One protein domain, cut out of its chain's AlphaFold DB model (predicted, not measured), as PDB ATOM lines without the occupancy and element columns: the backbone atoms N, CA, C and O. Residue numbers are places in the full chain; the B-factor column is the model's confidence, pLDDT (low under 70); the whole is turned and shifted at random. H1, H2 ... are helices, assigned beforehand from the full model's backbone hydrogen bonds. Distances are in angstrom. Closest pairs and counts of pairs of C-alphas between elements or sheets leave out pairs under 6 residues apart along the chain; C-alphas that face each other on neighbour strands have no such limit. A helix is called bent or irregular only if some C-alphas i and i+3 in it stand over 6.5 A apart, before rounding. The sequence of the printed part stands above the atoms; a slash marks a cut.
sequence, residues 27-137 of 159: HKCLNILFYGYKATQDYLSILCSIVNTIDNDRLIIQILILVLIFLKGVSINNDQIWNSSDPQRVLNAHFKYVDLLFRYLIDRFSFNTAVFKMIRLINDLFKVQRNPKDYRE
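This is residues 27 to 137 of the 159 residues of the protein "Hypothetical protein" of Rotaria sp. Silwood1 (UniProt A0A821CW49). Two long helices, H1 and H4, run side by side in opposite ways, and a helical hairpin of H2 and H3 splays away from them, so that H3 and H4 open as a V from the tight link that joins them. The long loop of residues 75 to 86 joins H2 to H3 at the far end of that hairpin, and residues 27 to 34 stick out at the first end of H1. The printed part has 111 residues with four named helices, in the order H1, H2, H3, H4, and no named strand; its class is all helix. It is only just loose, close to compact, with a radius of gyration of the C-alphas of 16.3 A, and its flat outline spans 53 by 36 by 20 A.

H4, the longest helix, holds residues 111 to 137 and is 39.2 A long, from C-alpha 111 at (-13.996, 64.755, 6.410) to C-alpha 137 at (-12.096, 29.702, 23.802). H1 holds residues 28 to 53 and is 37.3 A long, beginning with C-alpha 28 at (-6.376, 27.555, 39.924). H3 holds residues 87 to 108 and is 31.8 A long. H2 holds residues 58 to 74 and is 25.1 A long. H4 has a kink of 28 degrees near residue 130, and H2 one of 29 degrees near residue 68. Both are irregular, but only just: C-alphas 129 and 132 are 6.52 A apart in H4, and C-alphas 70 and 73 are 6.6 A apart in H2.

H4 touches H1 at a shallow tilt of 9 degrees, opposite ways; their closest C-alphas, those of Thr 53 and Lys 117, are 6.2 A apart. H4 also touches H3, with residues 111 to 118 of H4 and 102 to 106 of H3 alone, at a steep tilt of 45 degrees, opposite ways. The two form a helical hairpin, and their closest C-alphas, those of Leu 105 and Ala 114, are 5.0 A apart. H3 and H2 form the other helical hairpin and touch at a shallow tilt of 28 degrees, opposite ways, with the C-alphas of Phe 70 and His 94 closest at 5.4 A. H2 is close to H4 but not clearly touching it, with the C-alphas of Leu 68 and Leu 125 closest at 7.9 A. H2 is likewise close to H1 but not clearly touching it, with the C-alphas of Val 51 and Ile 61 closest at 7.8 A. H1 and H3 are apart. The packing of the helices is only just mostly aligned, which means that 2 of the 3 touching pairs are at a shallow tilt. In H1 and H3 every O i to N i+4 pair is within hydrogen-bond range; in H2 11 of 13 are, and in H4 21 of 23.

The two C-alphas farthest apart, those of His 27 and Asp 107, are 52.8 A apart. Without residues 27 to 34, which stand free, the body spans 42 by 38 by 20 A. The printed part has no cut. The link from H2 to H3, 12 residues, is long; those from H1 to H2 and from H3 to H4 are tight. The mean pLDDT of the printed part is 77.1, and it is under 70 in residues 27 to 37, residue 39 and residues 72 to 85 of this model.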
ATOM      1  N   HIS A  27      -2.376  27.741  41.946       52.50
ATOM      2  CA  HIS A  27      -3.624  28.201  42.558       52.50
ATOM      3  C   HIS A  27      -4.686  28.514  41.496       52.50
ATOM      4  O   HIS A  27      -4.878  29.655  41.087       52.50
ATOM      5  N   LYS A  28      -5.438  27.494  41.066       51.94
ATOM      6  CA  LYS A  28      -6.376  27.555  39.924       51.94
ATOM      7  C   LYS A  28      -7.375  28.731  39.933       51.94
ATOM      8  O   LYS A  28      -7.654  29.287  38.872       51.94
ATOM      9  N   CYS A  29      -7.855  29.164  41.107       51.94
ATOM     10  CA  CYS A  29      -8.703  30.362  41.254       51.94
ATOM     11  C   CYS A  29      -7.944  31.677  40.977       51.94
ATOM     12  O   CYS A  29      -8.492  32.587  40.358       51.94
ATOM     13  N   LEU A  30      -6.673  31.760  41.378       51.16
ATOM     14  CA  LEU A  30      -5.774  32.864  41.033       51.16
ATOM     15  C   LEU A  30      -5.424  32.834  39.544       51.16
ATOM     16  O   LEU A  30      -5.401  33.888  38.931       51.16
ATOM     17  N   ASN A  31      -5.256  31.664  38.923       52.03
ATOM     18  CA  ASN A  31      -5.028  31.568  37.476       52.03
ATOM     19  C   ASN A  31      -6.149  32.218  36.655       52.03
ATOM     20  O   ASN A  31      -5.897  32.930  35.691       52.03
ATOM     21  N   ILE A  32      -7.404  31.994  37.051       56.50
ATOM     22  CA  ILE A  32      -8.569  32.611  36.410       56.50
ATOM     23  C   ILE A  32      -8.558  34.135  36.617       56.50
ATOM     24  O   ILE A  32      -8.863  34.872  35.679       56.50
ATOM     25  N   LEU A  33      -8.144  34.613  37.797       54.47
ATOM     26  CA  LEU A  33      -7.943  36.041  38.077       54.47
ATOM     27  C   LEU A  33      -6.763  36.642  37.292       54.47
ATOM     28  O   LEU A  33      -6.880  37.768  36.827       54.47
ATOM     29  N   PHE A  34      -5.668  35.906  37.075       52.34
ATOM     30  CA  PHE A  34      -4.493  36.340  36.305       52.34
ATOM     31  C   PHE A  34      -4.749  36.334  34.787       52.34
ATOM     32  O   PHE A  34      -4.419  37.299  34.097       52.34
ATOM     33  N   TYR A  35      -5.425  35.313  34.250       56.19
ATOM     34  CA  TYR A  35      -5.926  35.343  32.868       56.19
ATOM     35  C   TYR A  35      -7.000  36.416  32.686       56.19
ATOM     36  O   TYR A  35      -7.034  37.084  31.652       56.19
ATOM     37  N   GLY A  36      -7.850  36.609  33.698       63.00
ATOM     38  CA  GLY A  36      -8.776  37.730  33.782       63.00
ATOM     39  C   GLY A  36      -8.040  39.065  33.764       63.00
ATOM     40  O   GLY A  36      -8.452  39.957  33.037       63.00
ATOM     41  N   TYR A  37      -6.915  39.192  34.469       68.81
ATOM     42  CA  TYR A  37      -6.114  40.413  34.519       68.81
ATOM     43  C   TYR A  37      -5.557  40.785  33.145       68.81
ATOM     44  O   TYR A  37      -5.785  41.905  32.694       68.81
ATOM     45  N   LYS A  38      -4.909  39.856  32.430       70.19
ATOM     46  CA  LYS A  38      -4.385  40.136  31.081       70.19
ATOM     47  C   LYS A  38      -5.500  40.468  30.087       70.19
ATOM     48  O   LYS A  38      -5.406  41.461  29.376       70.19
ATOM     49  N   ALA A  39      -6.597  39.710  30.110       69.62
ATOM     50  CA  ALA A  39      -7.767  40.010  29.285       69.62
ATOM     51  C   ALA A  39      -8.406  41.368  29.639       69.62
ATOM     52  O   ALA A  39      -8.861  42.088  28.752       69.62
ATOM     53  N   THR A  40      -8.406  41.743  30.920       72.69
ATOM     54  CA  THR A  40      -8.895  43.044  31.401       72.69
ATOM     55  C   THR A  40      -7.980  44.173  30.946       72.69
ATOM     56  O   THR A  40      -8.481  45.199  30.505       72.69
ATOM     57  N   GLN A  41      -6.660  43.992  30.992       76.38
ATOM     58  CA  GLN A  41      -5.693  44.961  30.468       76.38
ATOM     59  C   GLN A  41      -5.878  45.170  28.962       76.38
ATOM     60  O   GLN A  41      -5.987  46.309  28.512       76.38
ATOM     61  N   ASP A  42      -6.020  44.086  28.194       77.69
ATOM     62  CA  ASP A  42      -6.298  44.165  26.758       77.69
ATOM     63  C   ASP A  42      -7.620  44.911  26.504       77.69
ATOM     64  O   ASP A  42      -7.688  45.797  25.652       77.69
ATOM     65  N   TYR A  43      -8.662  44.625  27.288       75.44
ATOM     66  CA  TYR A  43      -9.956  45.301  27.192       75.44
ATOM     67  C   TYR A  43      -9.875  46.796  27.535       75.44
ATOM     68  O   TYR A  43     -10.373  47.634  26.781       75.44
ATOM     69  N   LEU A  44      -9.206  47.147  28.634       78.06
ATOM     70  CA  LEU A  44      -8.968  48.531  29.045       78.06
ATOM     71  C   LEU A  44      -8.157  49.289  27.996       78.06
ATOM     72  O   LEU A  44      -8.473  50.439  27.706       78.06
ATOM     73  N   SER A  45      -7.164  48.650  27.374       83.31
ATOM     74  CA  SER A  45      -6.366  49.267  26.311       83.31
ATOM     75  C   SER A  45      -7.227  49.662  25.104       83.31
ATOM     76  O   SER A  45      -7.064  50.754  24.553       83.31
ATOM     77  N   ILE A  46      -8.205  48.824  24.744       83.31
ATOM     78  CA  ILE A  46      -9.140  49.095  23.648       83.31
ATOM     79  C   ILE A  46     -10.105  50.215  24.037       83.31
ATOM     80  O   ILE A  46     -10.318  51.130  23.245       83.31
ATOM     81  N   LEU A  47     -10.640  50.203  25.263       81.56
ATOM     82  CA  LEU A  47     -11.485  51.294  25.759       81.56
ATOM     83  C   LEU A  47     -10.740  52.632  25.762       81.56
ATOM     84  O   LEU A  47     -11.270  53.627  25.271       81.56
ATOM     85  N   CYS A  48      -9.495  52.656  26.237       84.25
ATOM     86  CA  CYS A  48      -8.644  53.840  26.180       84.25
ATOM     87  C   CYS A  48      -8.392  54.288  24.731       84.25
ATOM     88  O   CYS A  48      -8.439  55.483  24.454       84.25
ATOM     89  N   SER A  49      -8.182  53.362  23.785       87.25
ATOM     90  CA  SER A  49      -8.059  53.698  22.356       87.25
ATOM     91  C   SER A  49      -9.329  54.349  21.810       87.25
ATOM     92  O   SER A  49      -9.232  55.367  21.123       87.25
ATOM     93  N   ILE A  50     -10.511  53.827  22.149       86.00
ATOM     94  CA  ILE A  50     -11.805  54.397  21.740       86.00
ATOM     95  C   ILE A  50     -11.951  55.815  22.291       86.00
ATOM     96  O   ILE A  50     -12.205  56.746  21.530       86.00
ATOM     97  N   VAL A  51     -11.726  55.986  23.594       87.06
ATOM     98  CA  VAL A  51     -11.842  57.269  24.297       87.06
ATOM     99  C   VAL A  51     -10.869  58.313  23.736       87.06
ATOM    100  O   VAL A  51     -11.254  59.458  23.501       87.06
ATOM    101  N   ASN A  52      -9.635  57.904  23.436       87.38
ATOM    102  CA  ASN A  52      -8.639  58.765  22.801       87.38
ATOM    103  C   ASN A  52      -8.989  59.080  21.340       87.38
ATOM    104  O   ASN A  52      -8.707  60.171  20.864       87.38
ATOM    105  N   THR A  53      -9.613  58.152  20.611       87.62
ATOM    106  CA  THR A  53     -10.008  58.363  19.205       87.62
ATOM    107  C   THR A  53     -11.106  59.415  19.076       87.62
ATOM    108  O   THR A  53     -11.163  60.112  18.064       87.62
ATOM    109  N   ILE A  54     -11.953  59.559  20.090       87.44
ATOM    110  CA  ILE A  54     -13.093  60.489  20.108       87.44
ATOM    111  C   ILE A  54     -12.823  61.740  20.946       87.44
ATOM    112  O   ILE A  54     -13.753  62.481  21.245       87.44
ATOM    113  N   ASP A  55     -11.565  61.960  21.338       85.50
ATOM    114  CA  ASP A  55     -11.111  63.118  22.114       85.50
ATOM    115  C   ASP A  55     -11.940  63.361  23.394       85.50
ATOM    116  O   ASP A  55     -12.170  64.500  23.793       85.50
ATOM    117  N   ASN A  56     -12.400  62.286  24.051       81.88
ATOM    118  CA  ASN A  56     -13.295  62.339  25.217       81.88
ATOM    119  C   ASN A  56     -14.640  63.071  24.988       81.88
ATOM    120  O   ASN A  56     -15.262  63.534  25.952       81.88
ATOM    121  N   ASP A  57     -15.132  63.178  23.748       87.25
ATOM    122  CA  ASP A  57     -16.421  63.823  23.479       87.25
ATOM    123  C   ASP A  57     -17.589  62.982  24.034       87.25
ATOM    124  O   ASP A  57     -17.848  61.847  23.621       87.25
ATOM    125  N   ARG A  58     -18.321  63.565  24.992       88.56
ATOM    126  CA  ARG A  58     -19.417  62.906  25.717       88.56
ATOM    127  C   ARG A  58     -20.562  62.482  24.799       88.56
ATOM    128  O   ARG A  58     -21.167  61.440  25.048       88.56
ATOM    129  N   LEU A  59     -20.867  63.260  23.760       89.12
ATOM    130  CA  LEU A  59     -21.954  62.945  22.832       89.12
ATOM    131  C   LEU A  59     -21.564  61.781  21.925       89.12
ATOM    132  O   LEU A  59     -22.360  60.862  21.732       89.12
ATOM    133  N   ILE A  60     -20.313  61.756  21.462       87.50
ATOM    134  CA  ILE A  60     -19.785  60.629  20.689       87.50
ATOM    135  C   ILE A  60     -19.824  59.344  21.523       87.50
ATOM    136  O   ILE A  60     -20.273  58.314  21.022       87.50
ATOM    137  N   ILE A  61     -19.440  59.400  22.804       86.44
ATOM    138  CA  ILE A  61     -19.530  58.253  23.725       86.44
ATOM    139  C   ILE A  61     -20.972  57.744  23.837       86.44
ATOM    140  O   ILE A  61     -21.207  56.542  23.733       86.44
ATOM    141  N   GLN A  62     -21.947  58.638  24.028       87.62
ATOM    142  CA  GLN A  62     -23.358  58.257  24.139       87.62
ATOM    143  C   GLN A  62     -23.877  57.584  22.865       87.62
ATOM    144  O   GLN A  62     -24.516  56.534  22.941       87.62
ATOM    145  N   ILE A  63     -23.560  58.139  21.693       88.06
ATOM    146  CA  ILE A  63     -23.935  57.539  20.406       88.06
ATOM    147  C   ILE A  63     -23.253  56.178  20.241       88.06
ATOM    148  O   ILE A  63     -23.892  55.219  19.818       88.06
ATOM    149  N   LEU A  64     -21.986  56.051  20.634       86.56
ATOM    150  CA  LEU A  64     -21.237  54.798  20.550       86.56
ATOM    151  C   LEU A  64     -21.825  53.703  21.456       86.56
ATOM    152  O   LEU A  64     -21.879  52.541  21.057       86.56
ATOM    153  N   ILE A  65     -22.335  54.061  22.639       85.38
ATOM    154  CA  ILE A  65     -23.079  53.139  23.512       85.38
ATOM    155  C   ILE A  65     -24.360  52.661  22.821       85.38
ATOM    156  O   ILE A  65     -24.656  51.468  22.850       85.38
ATOM    157  N   LEU A  66     -25.099  53.555  22.156       85.44
ATOM    158  CA  LEU A  66     -26.287  53.173  21.385       85.44
ATOM    159  C   LEU A  66     -25.911  52.230  20.236       85.44
ATOM    160  O   LEU A  66     -26.517  51.168  20.101       85.44
ATOM    161  N   VAL A  67     -24.859  52.549  19.474       85.69
ATOM    162  CA  VAL A  67     -24.321  51.667  18.426       85.69
ATOM    163  C   VAL A  67     -24.021  50.283  19.002       85.69
ATOM    164  O   VAL A  67     -24.473  49.298  18.427       85.69
ATOM    165  N   LEU A  68     -23.353  50.192  20.157       80.00
ATOM    166  CA  LEU A  68     -23.028  48.932  20.838       80.00
ATOM    167  C   LEU A  68     -24.261  48.131  21.285       80.00
ATOM    168  O   LEU A  68     -24.274  46.909  21.139       80.00
ATOM    169  N   ILE A  69     -25.298  48.797  21.799       79.94
ATOM    170  CA  ILE A  69     -26.556  48.150  22.211       79.94
ATOM    171  C   ILE A  69     -27.222  47.465  21.014       79.94
ATOM    172  O   ILE A  69     -27.665  46.323  21.135       79.94
ATOM    173  N   PHE A  70     -27.253  48.124  19.855       74.62
ATOM    174  CA  PHE A  70     -27.853  47.562  18.641       74.62
ATOM    175  C   PHE A  70     -26.905  46.624  17.873       74.62
ATOM    176  O   PHE A  70     -27.368  45.729  17.171       74.62
ATOM    177  N   LEU A  71     -25.584  46.751  18.051       73.75
ATOM    178  CA  LEU A  71     -24.569  45.849  17.483       73.75
ATOM    179  C   LEU A  71     -24.582  44.459  18.154       73.75
ATOM    180  O   LEU A  71     -24.031  43.497  17.617       73.75
ATOM    181  N   LYS A  72     -25.240  44.325  19.313       58.50
ATOM    182  CA  LYS A  72     -25.373  43.076  20.086       58.50
ATOM    183  C   LYS A  72     -26.004  41.917  19.296       58.50
ATOM    184  O   LYS A  72     -25.842  40.770  19.693       58.50
ATOM    185  N   GLY A  73     -26.622  42.190  18.142       50.78
ATOM    186  CA  GLY A  73     -27.035  41.168  17.170       50.78
ATOM    187  C   GLY A  73     -25.890  40.329  16.574       50.78
ATOM    188  O   GLY A  73     -26.163  39.340  15.906       50.78
ATOM    189  N   VAL A  74     -24.620  40.683  16.815       44.25
ATOM    190  CA  VAL A  74     -23.449  40.010  16.213       44.25
ATOM    191  C   VAL A  74     -22.613  39.200  17.227       44.25
ATOM    192  O   VAL A  74     -21.779  38.377  16.833       44.25
ATOM    193  N   SER A  75     -22.816  39.350  18.547       44.03
ATOM    194  CA  SER A  75     -22.034  38.584  19.532       44.03
ATOM    195  C   SER A  75     -22.814  38.137  20.775       44.03
ATOM    196  O   SER A  75     -23.309  38.940  21.557       44.03
ATOM    197  N   ILE A  76     -22.868  36.815  20.987       44.75
ATOM    198  CA  ILE A  76     -22.137  36.083  22.053       44.75
ATOM    199  C   ILE A  76     -22.572  34.608  22.128       44.75
ATOM    200  O   ILE A  76     -21.802  33.785  22.606       44.75
ATOM    201  N   ASN A  77     -23.696  34.222  21.526       43.41
ATOM    202  CA  ASN A  77     -24.040  32.819  21.310       43.41
ATOM    203  C   ASN A  77     -24.585  32.661  19.890       43.41
ATOM    204  O   ASN A  77     -25.600  33.267  19.566       43.41
ATOM    205  N   ASN A  78     -23.948  31.823  19.067       44.94
ATOM    206  CA  ASN A  78     -24.607  31.321  17.854       44.94
ATOM    207  C   ASN A  78     -25.885  30.532  18.218       44.94
ATOM    208  O   ASN A  78     -26.794  30.427  17.405       44.94
ATOM    209  N   ASP A  79     -25.968  30.052  19.465       44.88
ATOM    210  CA  ASP A  79     -27.053  29.205  19.968       44.88
ATOM    211  C   ASP A  79     -28.182  29.986  20.660       44.88
ATOM    212  O   ASP A  79     -29.261  29.449  20.891       44.88
ATOM    213  N   GLN A  80     -27.973  31.272  20.973       46.91
ATOM    214  CA  GLN A  80     -29.062  32.170  21.349       46.91
ATOM    215  C   GLN A  80     -29.302  33.097  20.177       46.91
ATOM    216  O   GLN A  80     -28.867  34.249  20.157       46.91
ATOM    217  N   ILE A  81     -30.034  32.576  19.199       44.56
ATOM    218  CA  ILE A  81     -30.829  33.408  18.312       44.56
ATOM    219  C   ILE A  81     -31.819  34.110  19.242       44.56
ATOM    220  O   ILE A  81     -32.891  33.591  19.555       44.56
ATOM    221  N   TRP A  82     -31.430  35.267  19.781       45.53
ATOM    222  CA  TRP A  82     -32.396  36.192  20.339       45.53
ATOM    223  C   TRP A  82     -33.244  36.582  19.141       45.53
ATOM    224  O   TRP A  82     -32.850  37.436  18.349       45.53
ATOM    225  N   ASN A  83     -34.363  35.880  18.970       49.22
ATOM    226  CA  ASN A  83     -35.439  36.251  18.074       49.22
ATOM    227  C   ASN A  83     -35.936  37.611  18.564       49.22
ATOM    228  O   ASN A  83     -36.936  37.708  19.274       49.22
ATOM    229  N   SER A  84     -35.213  38.685  18.234       54.28
ATOM    230  CA  SER A  84     -35.822  39.998  18.210       54.28
ATOM    231  C   SER A  84     -37.028  39.819  17.310       54.28
ATOM    232  O   SER A  84     -36.876  39.364  16.175       54.28
ATOM    233  N   SER A  85     -38.212  40.134  17.814       59.16
ATOM    234  CA  SER A  85     -39.457  39.991  17.063       59.16
ATOM    235  C   SER A  85     -39.427  40.735  15.719       59.16
ATOM    236  O   SER A  85     -40.255  40.460  14.860       59.16
ATOM    237  N   ASP A  86     -38.471  41.658  15.533       70.38
ATOM    238  CA  ASP A  86     -38.221  42.368  14.284       70.38
ATOM    239  C   ASP A  86     -36.712  42.699  14.092       70.38
ATOM    240  O   ASP A  86     -36.246  43.762  14.528       70.38
ATOM    241  N   PRO A  87     -35.920  41.816  13.449       74.25
ATOM    242  CA  PRO A  87     -34.495  42.059  13.190       74.25
ATOM    243  C   PRO A  87     -34.264  43.239  12.236       74.25
ATOM    244  O   PRO A  87     -33.235  43.914  12.316       74.25
ATOM    245  N   GLN A  88     -35.238  43.543  11.373       77.88
ATOM    246  CA  GLN A  88     -35.157  44.655  10.432       77.88
ATOM    247  C   GLN A  88     -35.181  45.996  11.169       77.88
ATOM    248  O   GLN A  88     -34.408  46.899  10.848       77.88
ATOM    249  N   ARG A  89     -36.025  46.141  12.198       79.50
ATOM    250  CA  ARG A  89     -36.041  47.347  13.045       79.50
ATOM    251  C   ARG A  89     -34.741  47.540  13.810       79.50
ATOM    252  O   ARG A  89     -34.277  48.674  13.906       79.50
ATOM    253  N   VAL A  90     -34.150  46.461  14.323       80.06
ATOM    254  CA  VAL A  90     -32.858  46.503  15.030       80.06
ATOM    255  C   VAL A  90     -31.746  46.956  14.083       80.06
ATOM    256  O   VAL A  90     -30.993  47.867  14.423       80.06
ATOM    257  N   LEU A  91     -31.695  46.398  12.871       80.12
ATOM    258  CA  LEU A  91     -30.729  46.788  11.844       80.12
ATOM    259  C   LEU A  91     -30.920  48.248  11.402       80.12
ATOM    260  O   LEU A  91     -29.958  49.008  11.315       80.12
ATOM    261  N   ASN A  92     -32.164  48.676  11.188       83.50
ATOM    262  CA  ASN A  92     -32.479  50.058  10.829       83.50
ATOM    263  C   ASN A  92     -32.095  51.044  11.941       83.50
ATOM    264  O   ASN A  92     -31.587  52.127  11.655       83.50
ATOM    265  N   ALA A  93     -32.330  50.689  13.205       85.56
ATOM    266  CA  ALA A  93     -31.884  51.489  14.341       85.56
ATOM    267  C   ALA A  93     -30.352  51.565  14.384       85.56
ATOM    268  O   ALA A  93     -29.802  52.656  14.515       85.56
ATOM    269  N   HIS A  94     -29.664  50.438  14.183       86.06
ATOM    270  CA  HIS A  94     -28.207  50.395  14.110       86.06
ATOM    271  C   HIS A  94     -27.661  51.344  13.033       86.06
ATOM    272  O   HIS A  94     -26.842  52.206  13.345       86.06
ATOM    273  N   PHE A  95     -28.172  51.266  11.799       88.62
ATOM    274  CA  PHE A  95     -27.747  52.161  10.719       88.62
ATOM    275  C   PHE A  95     -27.994  53.634  11.035       88.62
ATOM    276  O   PHE A  95     -27.128  54.459  10.758       88.62
ATOM    277  N   LYS A  96     -29.123  53.973  11.669       90.75
ATOM    278  CA  LYS A  96     -29.401  55.356  12.089       90.75
ATOM    279  C   LYS A  96     -28.360  55.880  13.075       90.75
ATOM    280  O   LYS A  96     -27.926  57.018  12.935       90.75
ATOM    281  N   TYR A  97     -27.945  55.078  14.055       90.56
ATOM    282  CA  TYR A  97     -26.935  55.508  15.026       90.56
ATOM    283  C   TYR A  97     -25.523  55.552  14.441       90.56
ATOM    284  O   TYR A  97     -24.748  56.433  14.803       90.56
ATOM    285  N   VAL A  98     -25.199  54.653  13.509       90.50
ATOM    286  CA  VAL A  98     -23.932  54.680  12.762       90.50
ATOM    287  C   VAL A  98     -23.844  55.926  11.876       90.50
ATOM    288  O   VAL A  98     -22.820  56.607  11.879       90.50
ATOM    289  N   ASP A  99     -24.921  56.264  11.165       92.50
ATOM    290  CA  ASP A  99     -25.012  57.490  10.365       92.50
ATOM    291  C   ASP A  99     -24.923  58.740  11.253       92.50
ATOM    292  O   ASP A  99     -24.138  59.645  10.979       92.50
ATOM    293  N   LEU A 100     -25.646  58.763  12.379       93.44
ATOM    294  CA  LEU A 100     -25.577  59.859  13.348       93.44
ATOM    295  C   LEU A 100     -24.151  60.066  13.879       93.44
ATOM    296  O   LEU A 100     -23.685  61.201  13.947       93.44
ATOM    297  N   LEU A 101     -23.449  58.979  14.215       93.12
ATOM    298  CA  LEU A 101     -22.053  59.018  14.648       93.12
ATOM    299  C   LEU A 101     -21.159  59.639  13.572       93.12
ATOM    300  O   LEU A 101     -20.360  60.526  13.869       93.12
ATOM    301  N   PHE A 102     -21.303  59.199  12.323       93.75
ATOM    302  CA  PHE A 102     -20.477  59.689  11.228       93.75
ATOM    303  C   PHE A 102     -20.740  61.166  10.913       93.75
ATOM    304  O   PHE A 102     -19.793  61.935  10.754       93.75
ATOM    305  N   ARG A 103     -22.007  61.596  10.911       93.69
ATOM    306  CA  ARG A 103     -22.369  63.013  10.759       93.69
ATOM    307  C   ARG A 103     -21.772  63.869  11.867       93.69
ATOM    308  O   ARG A 103     -21.218  64.923  11.578       93.69
ATOM    309  N   TYR A 104     -21.826  63.396  13.110       93.44
ATOM    310  CA  TYR A 104     -21.244  64.109  14.245       93.44
ATOM    311  C   TYR A 104     -19.715  64.217  14.138       93.44
ATOM    312  O   TYR A 104     -19.129  65.245  14.474       93.44
ATOM    313  N   LEU A 105     -19.052  63.183  13.612       92.44
ATOM    314  CA  LEU A 105     -17.618  63.226  13.332       92.44
ATOM    315  C   LEU A 105     -17.270  64.220  12.214       92.44
ATOM    316  O   LEU A 105     -16.261  64.906  12.332       92.44
ATOM    317  N   ILE A 106     -18.076  64.322  11.154       94.06
ATOM    318  CA  ILE A 106     -17.857  65.303  10.074       94.06
ATOM    319  C   ILE A 106     -18.120  66.738  10.552       94.06
ATOM    320  O   ILE A 106     -17.432  67.656  10.123       94.06
ATOM    321  N   ASP A 107     -19.091  66.939  11.441       93.44
ATOM    322  CA  ASP A 107     -19.377  68.258  12.020       93.44
ATOM    323  C   ASP A 107     -18.212  68.760  12.895       93.44
ATOM    324  O   ASP A 107     -17.852  69.936  12.880       93.44
ATOM    325  N   ARG A 108     -17.564  67.845  13.625       89.25
ATOM    326  CA  ARG A 108     -16.451  68.154  14.536       89.25
ATOM    327  C   ARG A 108     -15.069  68.161  13.890       89.25
ATOM    328  O   ARG A 108     -14.174  68.842  14.389       89.25
ATOM    329  N   PHE A 109     -14.857  67.372  12.843       91.38
ATOM    330  CA  PHE A 109     -13.540  67.129  12.260       91.38
ATOM    331  C   PHE A 109     -13.574  67.268  10.740       91.38
ATOM    332  O   PHE A 109     -14.612  67.123  10.106       91.38
ATOM    333  N   SER A 110     -12.407  67.470  10.120       93.12
ATOM    334  CA  SER A 110     -12.322  67.396   8.657       93.12
ATOM    335  C   SER A 110     -12.821  66.034   8.159       93.12
ATOM    336  O   SER A 110     -12.607  65.018   8.825       93.12
ATOM    337  N   PHE A 111     -13.441  65.991   6.977       92.25
ATOM    338  CA  PHE A 111     -13.996  64.755   6.410       92.25
ATOM    339  C   PHE A 111     -12.991  63.589   6.433       92.25
ATOM    340  O   PHE A 111     -13.314  62.494   6.888       92.25
ATOM    341  N   ASN A 112     -11.739  63.842   6.040       93.00
ATOM    342  CA  ASN A 112     -10.678  62.832   6.066       93.00
ATOM    343  C   ASN A 112     -10.423  62.312   7.489       93.00
ATOM    344  O   ASN A 112     -10.361  61.104   7.715       93.00
ATOM    345  N   THR A 113     -10.321  63.211   8.468       92.38
ATOM    346  CA  THR A 113     -10.152  62.846   9.881       92.38
ATOM    347  C   THR A 113     -11.349  62.055  10.409       92.38
ATOM    348  O   THR A 113     -11.155  61.073  11.123       92.38
ATOM    349  N   ALA A 114     -12.572  62.441  10.040       91.94
ATOM    350  CA  ALA A 114     -13.800  61.750  10.419       91.94
ATOM    351  C   ALA A 114     -13.819  60.307   9.893       91.94
ATOM    352  O   ALA A 114     -14.101  59.382  10.653       91.94
ATOM    353  N   VAL A 115     -13.431  60.095   8.631       92.81
ATOM    354  CA  VAL A 115     -13.300  58.759   8.028       92.81
ATOM    355  C   VAL A 115     -12.270  57.913   8.781       92.81
ATOM    356  O   VAL A 115     -12.575  56.785   9.169       92.81
ATOM    357  N   PHE A 116     -11.080  58.452   9.064       93.56
ATOM    358  CA  PHE A 116     -10.056  57.719   9.819       93.56
ATOM    359  C   PHE A 116     -10.509  57.367  11.240       93.56
ATOM    360  O   PHE A 116     -10.307  56.234  11.685       93.56
ATOM    361  N   LYS A 117     -11.153  58.306  11.946       92.06
ATOM    362  CA  LYS A 117     -11.721  58.060  13.280       92.06
ATOM    363  C   LYS A 117     -12.809  56.986  13.216       92.06
ATOM    364  O   LYS A 117     -12.790  56.075  14.036       92.06
ATOM    365  N   MET A 118     -13.684  57.018  12.211       92.50
ATOM    366  CA  MET A 118     -14.743  56.020  12.031       92.50
ATOM    367  C   MET A 118     -14.185  54.612  11.783       92.50
ATOM    368  O   MET A 118     -14.596  53.664  12.446       92.50
ATOM    369  N   ILE A 119     -13.200  54.469  10.890       91.88
ATOM    370  CA  ILE A 119     -12.535  53.180  10.624       91.88
ATOM    371  C   ILE A 119     -11.890  52.635  11.902       91.88
ATOM    372  O   ILE A 119     -12.022  51.451  12.222       91.88
ATOM    373  N   ARG A 120     -11.205  53.497  12.659       91.75
ATOM    374  CA  ARG A 120     -10.565  53.109  13.919       91.75
ATOM    375  C   ARG A 120     -11.586  52.669  14.966       91.75
ATOM    376  O   ARG A 120     -11.387  51.629  15.588       91.75
ATOM    377  N   LEU A 121     -12.692  53.400  15.104       90.00
ATOM    378  CA  LEU A 121     -13.793  53.040  15.995       90.00
ATOM    379  C   LEU A 121     -14.402  51.688  15.630       90.00
ATOM    380  O   LEU A 121     -14.558  50.848  16.507       90.00
ATOM    381  N   ILE A 122     -14.690  51.445  14.351       87.94
ATOM    382  CA  ILE A 122     -15.223  50.161  13.879       87.94
ATOM    383  C   ILE A 122     -14.263  49.015  14.231       87.94
ATOM    384  O   ILE A 122     -14.685  48.005  14.792       87.94
ATOM    385  N   ASN A 123     -12.964  49.183  13.969       87.75
ATOM    386  CA  ASN A 123     -11.954  48.178  14.303       87.75
ATOM    387  C   ASN A 123     -11.881  47.894  15.808       87.75
ATOM    388  O   ASN A 123     -11.801  46.735  16.215       87.75
ATOM    389  N   ASP A 124     -11.913  48.933  16.639       87.25
ATOM    390  CA  ASP A 124     -11.858  48.775  18.090       87.25
ATOM    391  C   ASP A 124     -13.159  48.157  18.639       87.25
ATOM    392  O   ASP A 124     -13.096  47.281  19.502       87.25
ATOM    393  N   LEU A 125     -14.324  48.481  18.065       84.75
ATOM    394  CA  LEU A 125     -15.602  47.824  18.371       84.75
ATOM    395  C   LEU A 125     -15.565  46.323  18.048       84.75
ATOM    396  O   LEU A 125     -15.976  45.507  18.875       84.75
ATOM    397  N   PHE A 126     -15.019  45.930  16.894       82.56
ATOM    398  CA  PHE A 126     -14.850  44.513  16.554       82.56
ATOM    399  C   PHE A 126     -13.936  43.780  17.544       82.56
ATOM    400  O   PHE A 126     -14.234  42.647  17.926       82.56
ATOM    401  N   LYS A 127     -12.857  44.418  18.015       83.44
ATOM    402  CA  LYS A 127     -11.988  43.837  19.056       83.44
ATOM    403  C   LYS A 127     -12.731  43.659  20.381       83.44
ATOM    404  O   LYS A 127     -12.637  42.590  20.977       83.44
ATOM    405  N   VAL A 128     -13.519  44.652  20.809       80.62
ATOM    406  CA  VAL A 128     -14.373  44.555  22.013       80.62
ATOM    407  C   VAL A 128     -15.324  43.363  21.914       80.62
ATOM    408  O   VAL A 128     -15.503  42.642  22.891       80.62
ATOM    409  N   GLN A 129     -15.905  43.111  20.740       76.06
ATOM    410  CA  GLN A 129     -16.815  41.979  20.537       76.06
ATOM    411  C   GLN A 129     -16.113  40.621  20.445       76.06
ATOM    412  O   GLN A 129     -16.701  39.602  20.817       76.06
ATOM    413  N   ARG A 130     -14.878  40.590  19.938       77.12
ATOM    414  CA  ARG A 130     -14.095  39.363  19.766       77.12
ATOM    415  C   ARG A 130     -13.417  38.913  21.059       77.12
ATOM    416  O   ARG A 130     -13.407  37.717  21.337       77.12
ATOM    417  N   ASN A 131     -12.928  39.843  21.878       72.69
ATOM    418  CA  ASN A 131     -12.194  39.543  23.112       72.69
ATOM    419  C   ASN A 131     -12.922  38.566  24.059       72.69
ATOM    420  O   ASN A 131     -12.279  37.628  24.531       72.69
ATOM    421  N   PRO A 132     -14.238  38.700  24.318       72.06
ATOM    422  CA  PRO A 132     -14.973  37.728  25.126       72.06
ATOM    423  C   PRO A 132     -14.988  36.317  24.522       72.06
ATOM    424  O   PRO A 132     -14.890  35.342  25.265       72.06
ATOM    425  N   LYS A 133     -15.076  36.193  23.187       72.94
ATOM    426  CA  LYS A 133     -15.031  34.897  22.487       72.94
ATOM    427  C   LYS A 133     -13.645  34.269  22.600       72.94
ATOM    428  O   LYS A 133     -13.533  33.125  23.029       72.94
ATOM    429  N   ASP A 134     -12.597  35.040  22.318       74.12
ATOM    430  CA  ASP A 134     -11.210  34.574  22.417       74.12
ATOM    431  C   ASP A 134     -10.858  34.173  23.864       74.12
ATOM    432  O   ASP A 134     -10.150  33.190  24.096       74.12
ATOM    433  N   TYR A 135     -11.380  34.899  24.859       73.62
ATOM    434  CA  TYR A 135     -11.238  34.557  26.276       73.62
ATOM    435  C   TYR A 135     -11.966  33.251  26.627       73.62
ATOM    436  O   TYR A 135     -11.373  32.364  27.245       73.62
ATOM    437  N   ARG A 136     -13.217  33.087  26.174       71.12
ATOM    438  CA  ARG A 136     -14.004  31.856  26.355       71.12
ATOM    439  C   ARG A 136     -13.321  30.646  25.716       71.12
ATOM    440  O   ARG A 136     -13.200  29.605  26.355       71.12
ATOM    441  N   GLU A 137     -12.821  30.775  24.490       74.38
ATOM    442  CA  GLU A 137     -12.096  29.702  23.802       74.38
ATOM    443  C   GLU A 137     -10.811  29.299  24.533       74.38
ATOM    444  O   GLU A 137     -10.515  28.108  24.652       74.38
TER     445      GLU A 137